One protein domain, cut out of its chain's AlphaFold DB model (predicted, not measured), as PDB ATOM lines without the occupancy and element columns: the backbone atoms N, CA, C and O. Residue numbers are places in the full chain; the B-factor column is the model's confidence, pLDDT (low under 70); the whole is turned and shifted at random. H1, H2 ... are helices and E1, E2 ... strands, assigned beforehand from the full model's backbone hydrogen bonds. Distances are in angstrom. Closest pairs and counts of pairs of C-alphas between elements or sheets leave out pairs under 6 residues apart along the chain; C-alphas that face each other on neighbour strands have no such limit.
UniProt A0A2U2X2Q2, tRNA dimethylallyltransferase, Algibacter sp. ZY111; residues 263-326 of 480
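This is residues 263 to 326 of the 480 residues of the protein "tRNA dimethylallyltransferase" of Algibacter sp. ZY111 (UniProt A0A2U2X2Q2). A small twisted sheet of four short strands makes the middle layer of this model, with helix H1 over one face and helix H2 over the opposite face, three layers in all. Three strands fold back and forth, and after H2 the fourth, E4, comes in beside E3. The printed part has 64 residues with two named helices and four named strands, in the order H1 E1 E2 E3 H2 E4. The sheet's order is E1 E2 E3 E4, mixed, with E3 and E4 parallel and the other neighbours antiparallel, and the class is mixed, helices and strands. The whole is compact and rounded, with a radius of gyration of the C-alphas of 10.4 A and spans of 27 by 26 by 17 A.

H1, residues 266 to 273, is on the sheet at a height over the sheet of 8.4 A. It is over E2, residues 285 to 288, and runs across the strands, at 89 degrees to E2 on the local plane. Its closest C-alphas to E3, residues 295 to 298, are those of Trp 268 and Ala 297, 5.3 A apart. E1, residues 279 to 282, and E2 form a hairpin at 158 degrees, with N 280 and O 287 within hydrogen-bond range at 2.8 A. E2 and E3 form a hairpin at 162 degrees, with N 286 and O 297 at 2.9 A. E1, E2 and E3 are a meander, each strand the antiparallel neighbour of the one before. H2, residues 305 to 312, is on the face opposite to H1, and H1 and H2 are apart. The closest C-alphas of H2 and E1 are those of Ala 307 and Tyr 282, 5.9 A apart. E3, H2 and E4, residues 317 to 321, form a strand-helix-strand unit, two parallel neighbour strands with a helix between, and its crossover is right-handed. E3 and E4 stand at 44 degrees, with N 296 and O 319 within hydrogen-bond range at 2.8 A. The pairing is staggered: E3 pairs with E4 over residues 295 to 296 and with E2 over 296 to 298. In H1 and H2 every O i to N i+4 pair is within hydrogen-bond range.

H1 begins at C-alpha 266, (310.670, 417.395, 240.345), and measures 10.3 A. E1 measures 9.5 A, E2 10.6 A, E3 10.8 A and H2 10.6 A. E4 measures 13.3 A and ends at C-alpha 321, (309.802, 412.302, 246.459).

The C-alphas of Leu 263 and Lys 313, the two farthest apart, are 28.4 A apart. The printed part has no cut and no long link. Its mean pLDDT is 95.2, and no printed residue is under 70.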
ATOM      1  N   LEU A 263     315.129 419.716 239.000       94.81
ATOM      2  CA  LEU A 263     315.008 418.260 239.022       94.81
ATOM      3  C   LEU A 263     315.463 417.632 240.347       94.81
ATOM      4  O   LEU A 263     315.271 416.436 240.532       94.81
ATOM      5  N   ASP A 264     316.036 418.389 241.289       92.81
ATOM      6  CA  ASP A 264     316.273 417.876 242.648       92.81
ATOM      7  C   ASP A 264     314.960 417.717 243.431       92.81
ATOM      8  O   ASP A 264     314.911 416.964 244.400       92.81
ATOM      9  N   ASN A 265     313.893 418.400 243.000       94.88
ATOM     10  CA  ASN A 265     312.559 418.287 243.577       94.88
ATOM     11  C   ASN A 265     311.468 418.324 242.482       94.88
ATOM     12  O   ASN A 265     310.664 419.257 242.412       94.88
ATOM     13  N   PRO A 266     311.440 417.322 241.584       96.81
ATOM     14  CA  PRO A 266     310.670 417.395 240.345       96.81
ATOM     15  C   PRO A 266     309.157 417.448 240.596       96.81
ATOM     16  O   PRO A 266     308.435 418.091 239.837       96.81
ATOM     17  N   VAL A 267     308.670 416.829 241.677       97.75
ATOM     18  CA  VAL A 267     307.252 416.870 242.067       97.75
ATOM     19  C   VAL A 267     306.852 418.267 242.530       97.75
ATOM     20  O   VAL A 267     305.844 418.783 242.050       97.75
ATOM     21  N   TRP A 268     307.647 418.902 243.400       97.38
ATOM     22  CA  TRP A 268     307.374 420.264 243.863       97.38
ATOM     23  C   TRP A 268     307.292 421.238 242.694       97.38
ATOM     24  O   TRP A 268     306.285 421.926 242.554       97.38
ATOM     25  N   PHE A 269     308.314 421.246 241.830       96.75
ATOM     26  CA  PHE A 269     308.347 422.144 240.675       96.75
ATOM     27  C   PHE A 269     307.258 421.825 239.653       96.75
ATOM     28  O   PHE A 269     306.722 422.740 239.038       96.75
ATOM     29  N   SER A 270     306.847 420.560 239.529       97.94
ATOM     30  CA  SER A 270     305.676 420.251 238.710       97.94
ATOM     31  C   SER A 270     304.416 420.904 239.255       97.94
ATOM     32  O   SER A 270     303.725 421.602 238.522       97.94
ATOM     33  N   LEU A 271     304.148 420.743 240.550       98.31
ATOM     34  CA  LEU A 271     302.953 421.269 241.215       98.31
ATOM     35  C   LEU A 271     302.963 422.795 241.403       98.31
ATOM     36  O   LEU A 271     301.929 423.372 241.741       98.31
ATOM     37  N   THR A 272     304.105 423.461 241.227       96.44
ATOM     38  CA  THR A 272     304.217 424.925 241.333       96.44
ATOM     39  C   THR A 272     304.313 425.633 239.992       96.44
ATOM     40  O   THR A 272     303.959 426.807 239.932       96.44
ATOM     41  N   GLU A 273     304.790 424.969 238.937       96.31
ATOM     42  CA  GLU A 273     305.027 425.620 237.647       96.31
ATOM     43  C   GLU A 273     304.005 425.254 236.573       96.31
ATOM     44  O   GLU A 273     303.570 426.145 235.849       96.31
ATOM     45  N   ILE A 274     303.655 423.969 236.436       97.50
ATOM     46  CA  ILE A 274     302.851 423.472 235.301       97.50
ATOM     47  C   ILE A 274     301.540 422.836 235.773       97.50
ATOM     48  O   ILE A 274     300.494 423.030 235.165       97.50
ATOM     49  N   HIS A 275     301.577 422.078 236.867       97.81
ATOM     50  CA  HIS A 275     300.473 421.261 237.378       97.81
ATOM     51  C   HIS A 275     299.770 421.890 238.584       97.81
ATOM     52  O   HIS A 275     299.311 421.190 239.486       97.81
ATOM     53  N   THR A 276     299.688 423.220 238.616       97.19
ATOM     54  CA  THR A 276     299.155 423.975 239.759       97.19
ATOM     55  C   THR A 276     297.696 423.637 240.071       97.19
ATOM     56  O   THR A 276     297.315 423.549 241.235       97.19
ATOM     57  N   ASP A 277     296.885 423.374 239.047       97.06
ATOM     58  CA  ASP A 277     295.472 422.980 239.133       97.06
ATOM     59  C   ASP A 277     295.259 421.523 239.590       97.06
ATOM     60  O   ASP A 277     294.162 421.138 240.004       97.06
ATOM     61  N   LYS A 278     296.320 420.709 239.562       97.62
ATOM     62  CA  LYS A 278     296.324 419.292 239.965       97.62
ATOM     63  C   LYS A 278     296.884 419.095 241.381       97.62
ATOM     64  O   LYS A 278     297.096 417.962 241.806       97.62
ATOM     65  N   CYS A 279     297.131 420.187 242.107       97.62
ATOM     66  CA  CYS A 279     297.780 420.202 243.415       97.62
ATOM     67  C   CYS A 279     296.770 420.196 244.574       97.62
ATOM     68  O   CYS A 279     295.782 420.928 244.559       97.62
ATOM     69  N   ILE A 280     297.086 419.445 245.628       97.88
ATOM     70  CA  ILE A 280     296.602 419.660 246.995       97.88
ATOM     71  C   ILE A 280     297.725 420.364 247.761       97.88
ATOM     72  O   ILE A 280     298.847 419.858 247.836       97.88
ATOM     73  N   ASN A 281     297.450 421.568 248.264       96.50
ATOM     74  CA  ASN A 281     298.460 422.462 248.827       96.50
ATOM     75  C   ASN A 281     298.349 422.548 250.357       96.50
ATOM     76  O   ASN A 281     297.335 423.010 250.876       96.50
ATOM     77  N   TYR A 282     299.416 422.171 251.059       96.06
ATOM     78  CA  TYR A 282     299.595 422.335 252.503       96.06
ATOM     79  C   TYR A 282     300.796 423.257 252.777       96.06
ATOM     80  O   TYR A 282     301.701 422.919 253.541       96.06
ATOM     81  N   ASP A 283     300.821 424.407 252.099       91.25
ATOM     82  CA  ASP A 283     301.887 425.415 252.146       91.25
ATOM     83  C   ASP A 283     303.244 424.878 251.648       91.25
ATOM     84  O   ASP A 283     303.449 424.699 250.444       91.25
ATOM     85  N   LYS A 284     304.170 424.574 252.566       94.62
ATOM     86  CA  LYS A 284     305.514 424.056 252.259       94.62
ATOM     87  C   LYS A 284     305.530 422.579 251.866       94.62
ATOM     88  O   LYS A 284     306.602 422.046 251.578       94.62
ATOM     89  N   VAL A 285     304.366 421.930 251.846       97.94
ATOM     90  CA  VAL A 285     304.170 420.533 251.448       97.94
ATOM     91  C   VAL A 285     303.054 420.465 250.412       97.94
ATOM     92  O   VAL A 285     301.983 421.038 250.600       97.94
ATOM     93  N   LYS A 286     303.290 419.762 249.307       98.19
ATOM     94  CA  LYS A 286     302.345 419.652 248.192       98.19
ATOM     95  C   LYS A 286     302.218 418.211 247.733       98.19
ATOM     96  O   LYS A 286     303.216 417.500 247.643       98.19
ATOM     97  N   PHE A 287     300.998 417.818 247.391       98.50
ATOM     98  CA  PHE A 287     300.686 416.519 246.803       98.50
ATOM     99  C   PHE A 287     299.932 416.711 245.493       98.50
ATOM    100  O   PHE A 287     299.221 417.699 245.317       98.50
ATOM    101  N   TYR A 288     300.067 415.765 244.574       98.56
ATOM    102  CA  TYR A 288     299.095 415.631 243.497       98.56
ATOM    103  C   TYR A 288     297.720 415.274 244.079       98.56
ATOM    104  O   TYR A 288     297.623 414.641 245.128       98.56
ATOM    105  N   LYS A 289     296.646 415.666 243.395       98.25
ATOM    106  CA  LYS A 289     295.317 415.088 243.626       98.25
ATOM    107  C   LYS A 289     295.368 413.573 243.358       98.25
ATOM    108  O   LYS A 289     296.108 413.112 242.482       98.25
ATOM    109  N   THR A 290     294.612 412.803 244.137       96.19
ATOM    110  CA  THR A 290     294.763 411.339 244.263       96.19
ATOM    111  C   THR A 290     294.420 410.560 242.989       96.19
ATOM    112  O   THR A 290     294.929 409.456 242.787       96.19
ATOM    113  N   ASP A 291     293.619 411.156 242.107       95.81
ATOM    114  CA  ASP A 291     293.233 410.662 240.784       95.81
ATOM    115  C   ASP A 291     294.294 410.911 239.695       95.81
ATOM    116  O   ASP A 291     294.233 410.280 238.639       95.81
ATOM    117  N   TYR A 292     295.299 411.762 239.944       96.69
ATOM    118  CA  TYR A 292     296.376 412.061 238.989       96.69
ATOM    119  C   TYR A 292     297.657 411.277 239.255       96.69
ATOM    120  O   TYR A 292     298.206 410.678 238.332       96.69
ATOM    121  N   ALA A 293     298.179 411.317 240.485       95.56
ATOM    122  CA  ALA A 293     299.405 410.606 240.846       95.56
ATOM    123  C   ALA A 293     299.565 410.465 242.372       95.56
ATOM    124  O   ALA A 293     299.212 411.377 243.115       95.56
ATOM    125  N   PRO A 294     300.180 409.379 242.873       95.50
ATOM    126  CA  PRO A 294     300.390 409.173 244.306       95.50
ATOM    127  C   PRO A 294     301.702 409.815 244.803       95.50
ATOM    128  O   PRO A 294     302.452 409.179 245.543       95.50
ATOM    129  N   PHE A 295     302.015 411.045 244.378       97.44
ATOM    130  CA  PHE A 295     303.281 411.722 244.702       97.44
ATOM    131  C   PHE A 295     303.075 413.048 245.435       97.44
ATOM    132  O   PHE A 295     302.200 413.838 245.083       97.44
ATOM    133  N   GLY A 296     303.956 413.327 246.391       97.88
ATOM    134  CA  GLY A 296     304.121 414.635 247.007       97.88
ATOM    135  C   GLY A 296     305.579 415.015 247.204       97.88
ATOM    136  O   GLY A 296     306.490 414.220 246.975       97.88
ATOM    137  N   ALA A 297     305.790 416.260 247.608       97.88
ATOM    138  CA  ALA A 297     307.092 416.825 247.917       97.88
ATOM    139  C   ALA A 297     306.963 418.038 248.841       97.88
ATOM    140  O   ALA A 297     305.879 418.592 249.030       97.88
ATOM    141  N   PHE A 298     308.088 418.472 249.398       96.75
ATOM    142  CA  PHE A 298     308.161 419.622 250.290       96.75
ATOM    143  C   PHE A 298     309.444 420.422 250.063       96.75
ATOM    144  O   PHE A 298     310.389 419.923 249.447       96.75
ATOM    145  N   ILE A 299     309.471 421.663 250.551       90.38
ATOM    146  CA  ILE A 299     310.695 422.474 250.613       90.38
ATOM    147  C   ILE A 299     311.433 422.259 251.932       90.38
ATOM    148  O   ILE A 299     310.831 421.952 252.958       90.38
ATOM    149  N   ASP A 300     312.746 422.464 251.916       79.06
ATOM    150  CA  ASP A 300     313.580 422.301 253.104       79.06
ATOM    151  C   ASP A 300     313.075 423.076 254.324       79.06
ATOM    152  O   ASP A 300     312.673 424.235 254.230       79.06
ATOM    153  N   GLY A 301     313.127 422.415 255.485       71.38
ATOM    154  CA  GLY A 301     312.675 422.973 256.761       71.38
ATOM    155  C   GLY A 301     311.169 422.862 257.013       71.38
ATOM    156  O   GLY A 301     310.713 423.297 258.066       71.38
ATOM    157  N   ALA A 302     310.393 422.280 256.092       83.75
ATOM    158  CA  ALA A 302     308.987 421.978 256.341       83.75
ATOM    159  C   ALA A 302     308.819 420.904 257.429       83.75
ATOM    160  O   ALA A 302     309.557 419.915 257.463       83.75
ATOM    161  N   ASP A 303     307.804 421.069 258.277       87.81
ATOM    162  CA  ASP A 303     307.275 419.969 259.074       87.81
ATOM    163  C   ASP A 303     306.187 419.249 258.273       87.81
ATOM    164  O   ASP A 303     305.121 419.798 257.999       87.81
ATOM    165  N   THR A 304     306.488 418.030 257.830       96.12
ATOM    166  CA  THR A 304     305.624 417.282 256.914       96.12
ATOM    167  C   THR A 304     304.551 416.460 257.615       96.12
ATOM    168  O   THR A 304     303.623 416.015 256.938       96.12
ATOM    169  N   ALA A 305     304.638 416.264 258.937       95.75
ATOM    170  CA  ALA A 305     303.781 415.324 259.658       95.75
ATOM    171  C   ALA A 305     302.291 415.666 259.496       95.75
ATOM    172  O   ALA A 305     301.508 414.836 259.039       95.75
ATOM    173  N   GLN A 306     301.910 416.920 259.753       95.50
ATOM    174  CA  GLN A 306     300.510 417.349 259.674       95.50
ATOM    175  C   GLN A 306     299.927 417.242 258.252       95.50
ATOM    176  O   GLN A 306     298.766 416.879 258.071       95.50
ATOM    177  N   ALA A 307     300.719 417.569 257.227       96.81
ATOM    178  CA  ALA A 307     300.283 417.467 255.835       96.81
ATOM    179  C   ALA A 307     300.077 416.002 255.416       96.81
ATOM    180  O   ALA A 307     299.111 415.686 254.724       96.81
ATOM    181  N   ILE A 308     300.960 415.112 255.877       97.31
ATOM    182  CA  ILE A 308     300.886 413.665 255.648       97.31
ATOM    183  C   ILE A 308     299.648 413.062 256.311       97.31
ATOM    184  O   ILE A 308     298.929 412.323 255.649       97.31
ATOM    185  N   GLU A 309     299.350 413.431 257.558       95.88
ATOM    186  CA  GLU A 309     298.151 412.968 258.272       95.88
ATOM    187  C   GLU A 309     296.850 413.386 257.565       95.88
ATOM    188  O   GLU A 309     295.878 412.636 257.507       95.88
ATOM    189  N   LYS A 310     296.809 414.603 257.009       96.50
ATOM    190  CA  LYS A 310     295.646 415.070 256.244       96.50
ATOM    191  C   LYS A 310     295.521 414.339 254.911       96.50
ATOM    192  O   LYS A 310     294.417 413.966 254.526       96.50
ATOM    193  N   TYR A 311     296.634 414.144 254.206       97.19
ATOM    194  CA  TYR A 311     296.635 413.520 252.886       97.19
ATOM    195  C   TYR A 311     296.372 412.009 252.936       97.19
ATOM    196  O   TYR A 311     295.696 411.492 252.049       97.19
ATOM    197  N   SER A 312     296.817 411.305 253.984       96.31
ATOM    198  CA  SER A 312     296.565 409.864 254.149       96.31
ATOM    199  C   SER A 312     295.078 409.521 254.255       96.31
ATOM    200  O   SER A 312     294.670 408.438 253.855       96.31
ATOM    201  N   LYS A 313     294.239 410.459 254.712       96.12
ATOM    202  CA  LYS A 313     292.773 410.300 254.745       96.12
ATOM    203  C   LYS A 313     292.143 410.243 253.349       96.12
ATOM    204  O   LYS A 313     290.975 409.895 253.228       96.12
ATOM    205  N   LEU A 314     292.888 410.623 252.307       96.38
ATOM    206  CA  LEU A 314     292.430 410.641 250.916       96.38
ATOM    207  C   LEU A 314     292.970 409.461 250.096       96.38
ATOM    208  O   LEU A 314     292.438 409.178 249.024       96.38
ATOM    209  N   ILE A 315     294.060 408.825 250.540       94.38
ATOM    210  CA  ILE A 315     294.718 407.731 249.821       94.38
ATOM    211  C   ILE A 315     295.551 406.856 250.768       94.38
ATOM    212  O   ILE A 315     296.412 407.350 251.492       94.38
ATOM    213  N   ASP A 316     295.363 405.537 250.671       91.56
ATOM    214  CA  ASP A 316     296.003 404.558 251.565       91.56
ATOM    215  C   ASP A 316     297.526 404.496 251.425       91.56
ATOM    216  O   ASP A 316     298.248 404.159 252.361       91.56
ATOM    217  N   THR A 317     298.048 404.729 250.220       93.88
ATOM    218  CA  THR A 317     299.482 404.621 249.938       93.88
ATOM    219  C   THR A 317     299.921 405.655 248.918       93.88
ATOM    220  O   THR A 317     299.371 405.756 247.818       93.88
ATOM    221  N   PHE A 318     300.969 406.390 249.271       96.38
ATOM    222  CA  PHE A 318     301.563 407.430 248.444       96.38
ATOM    223  C   PHE A 318     303.055 407.574 248.733       96.38
ATOM    224  O   PHE A 318     303.610 406.903 249.602       96.38
ATOM    225  N   PHE A 319     303.723 408.430 247.968       96.94
ATOM    226  CA  PHE A 319     305.158 408.638 248.062       96.94
ATOM    227  C   PHE A 319     305.480 410.112 248.239       96.94
ATOM    228  O   PHE A 319     304.934 410.964 247.538       96.94
ATOM    229  N   VAL A 320     306.434 410.406 249.116       97.50
ATOM    230  CA  VAL A 320     307.118 411.700 249.136       97.50
ATOM    231  C   VAL A 320     308.439 411.554 248.386       97.50
ATOM    232  O   VAL A 320     309.258 410.700 248.721       97.50
ATOM    233  N   VAL A 321     308.625 412.352 247.336       96.69
ATOM    234  CA  VAL A 321     309.802 412.302 246.459       96.69
ATOM    235  C   VAL A 321     310.834 413.323 246.924       96.69
ATOM    236  O   VAL A 321     310.506 414.487 247.147       96.69
ATOM    237  N   GLY A 322     312.093 412.900 247.036       93.62
ATOM    238  CA  GLY A 322     313.185 413.723 247.544       93.62
ATOM    239  C   GLY A 322     313.524 413.374 248.989       93.62
ATOM    240  O   GLY A 322     313.753 412.216 249.311       93.62
ATOM    241  N   LYS A 323     313.626 414.375 249.864       91.19
ATOM    242  CA  LYS A 323     314.120 414.170 251.234       91.19
ATOM    243  C   LYS A 323     313.159 413.348 252.092       91.19
ATOM    244  O   LYS A 323     311.951 413.378 251.876       91.19
ATOM    245  N   GLN A 324     313.708 412.681 253.110       94.12
ATOM    246  CA  GLN A 324     312.919 411.950 254.098       94.12
ATOM    247  C   GLN A 324     311.925 412.884 254.805       94.12
ATOM    248  O   GLN A 324     312.359 413.869 255.412       94.12
ATOM    249  N   PRO A 325     310.614 412.595 254.751       95.50
ATOM    250  CA  PRO A 325     309.627 413.363 255.491       95.50
ATOM    251  C   PRO A 325     309.655 413.008 256.984       95.50
ATOM    252  O   PRO A 325     309.935 411.872 257.370       95.50
ATOM    253  N   LYS A 326     309.281 413.973 257.824       95.19
ATOM    254  CA  LYS A 326     308.776 413.707 259.175       95.19
ATOM    255  C   LYS A 326     307.377 413.099 259.085       95.19
ATOM    256  O   LYS A 326     306.542 413.590 258.321       95.19
TER     257      LYS A 326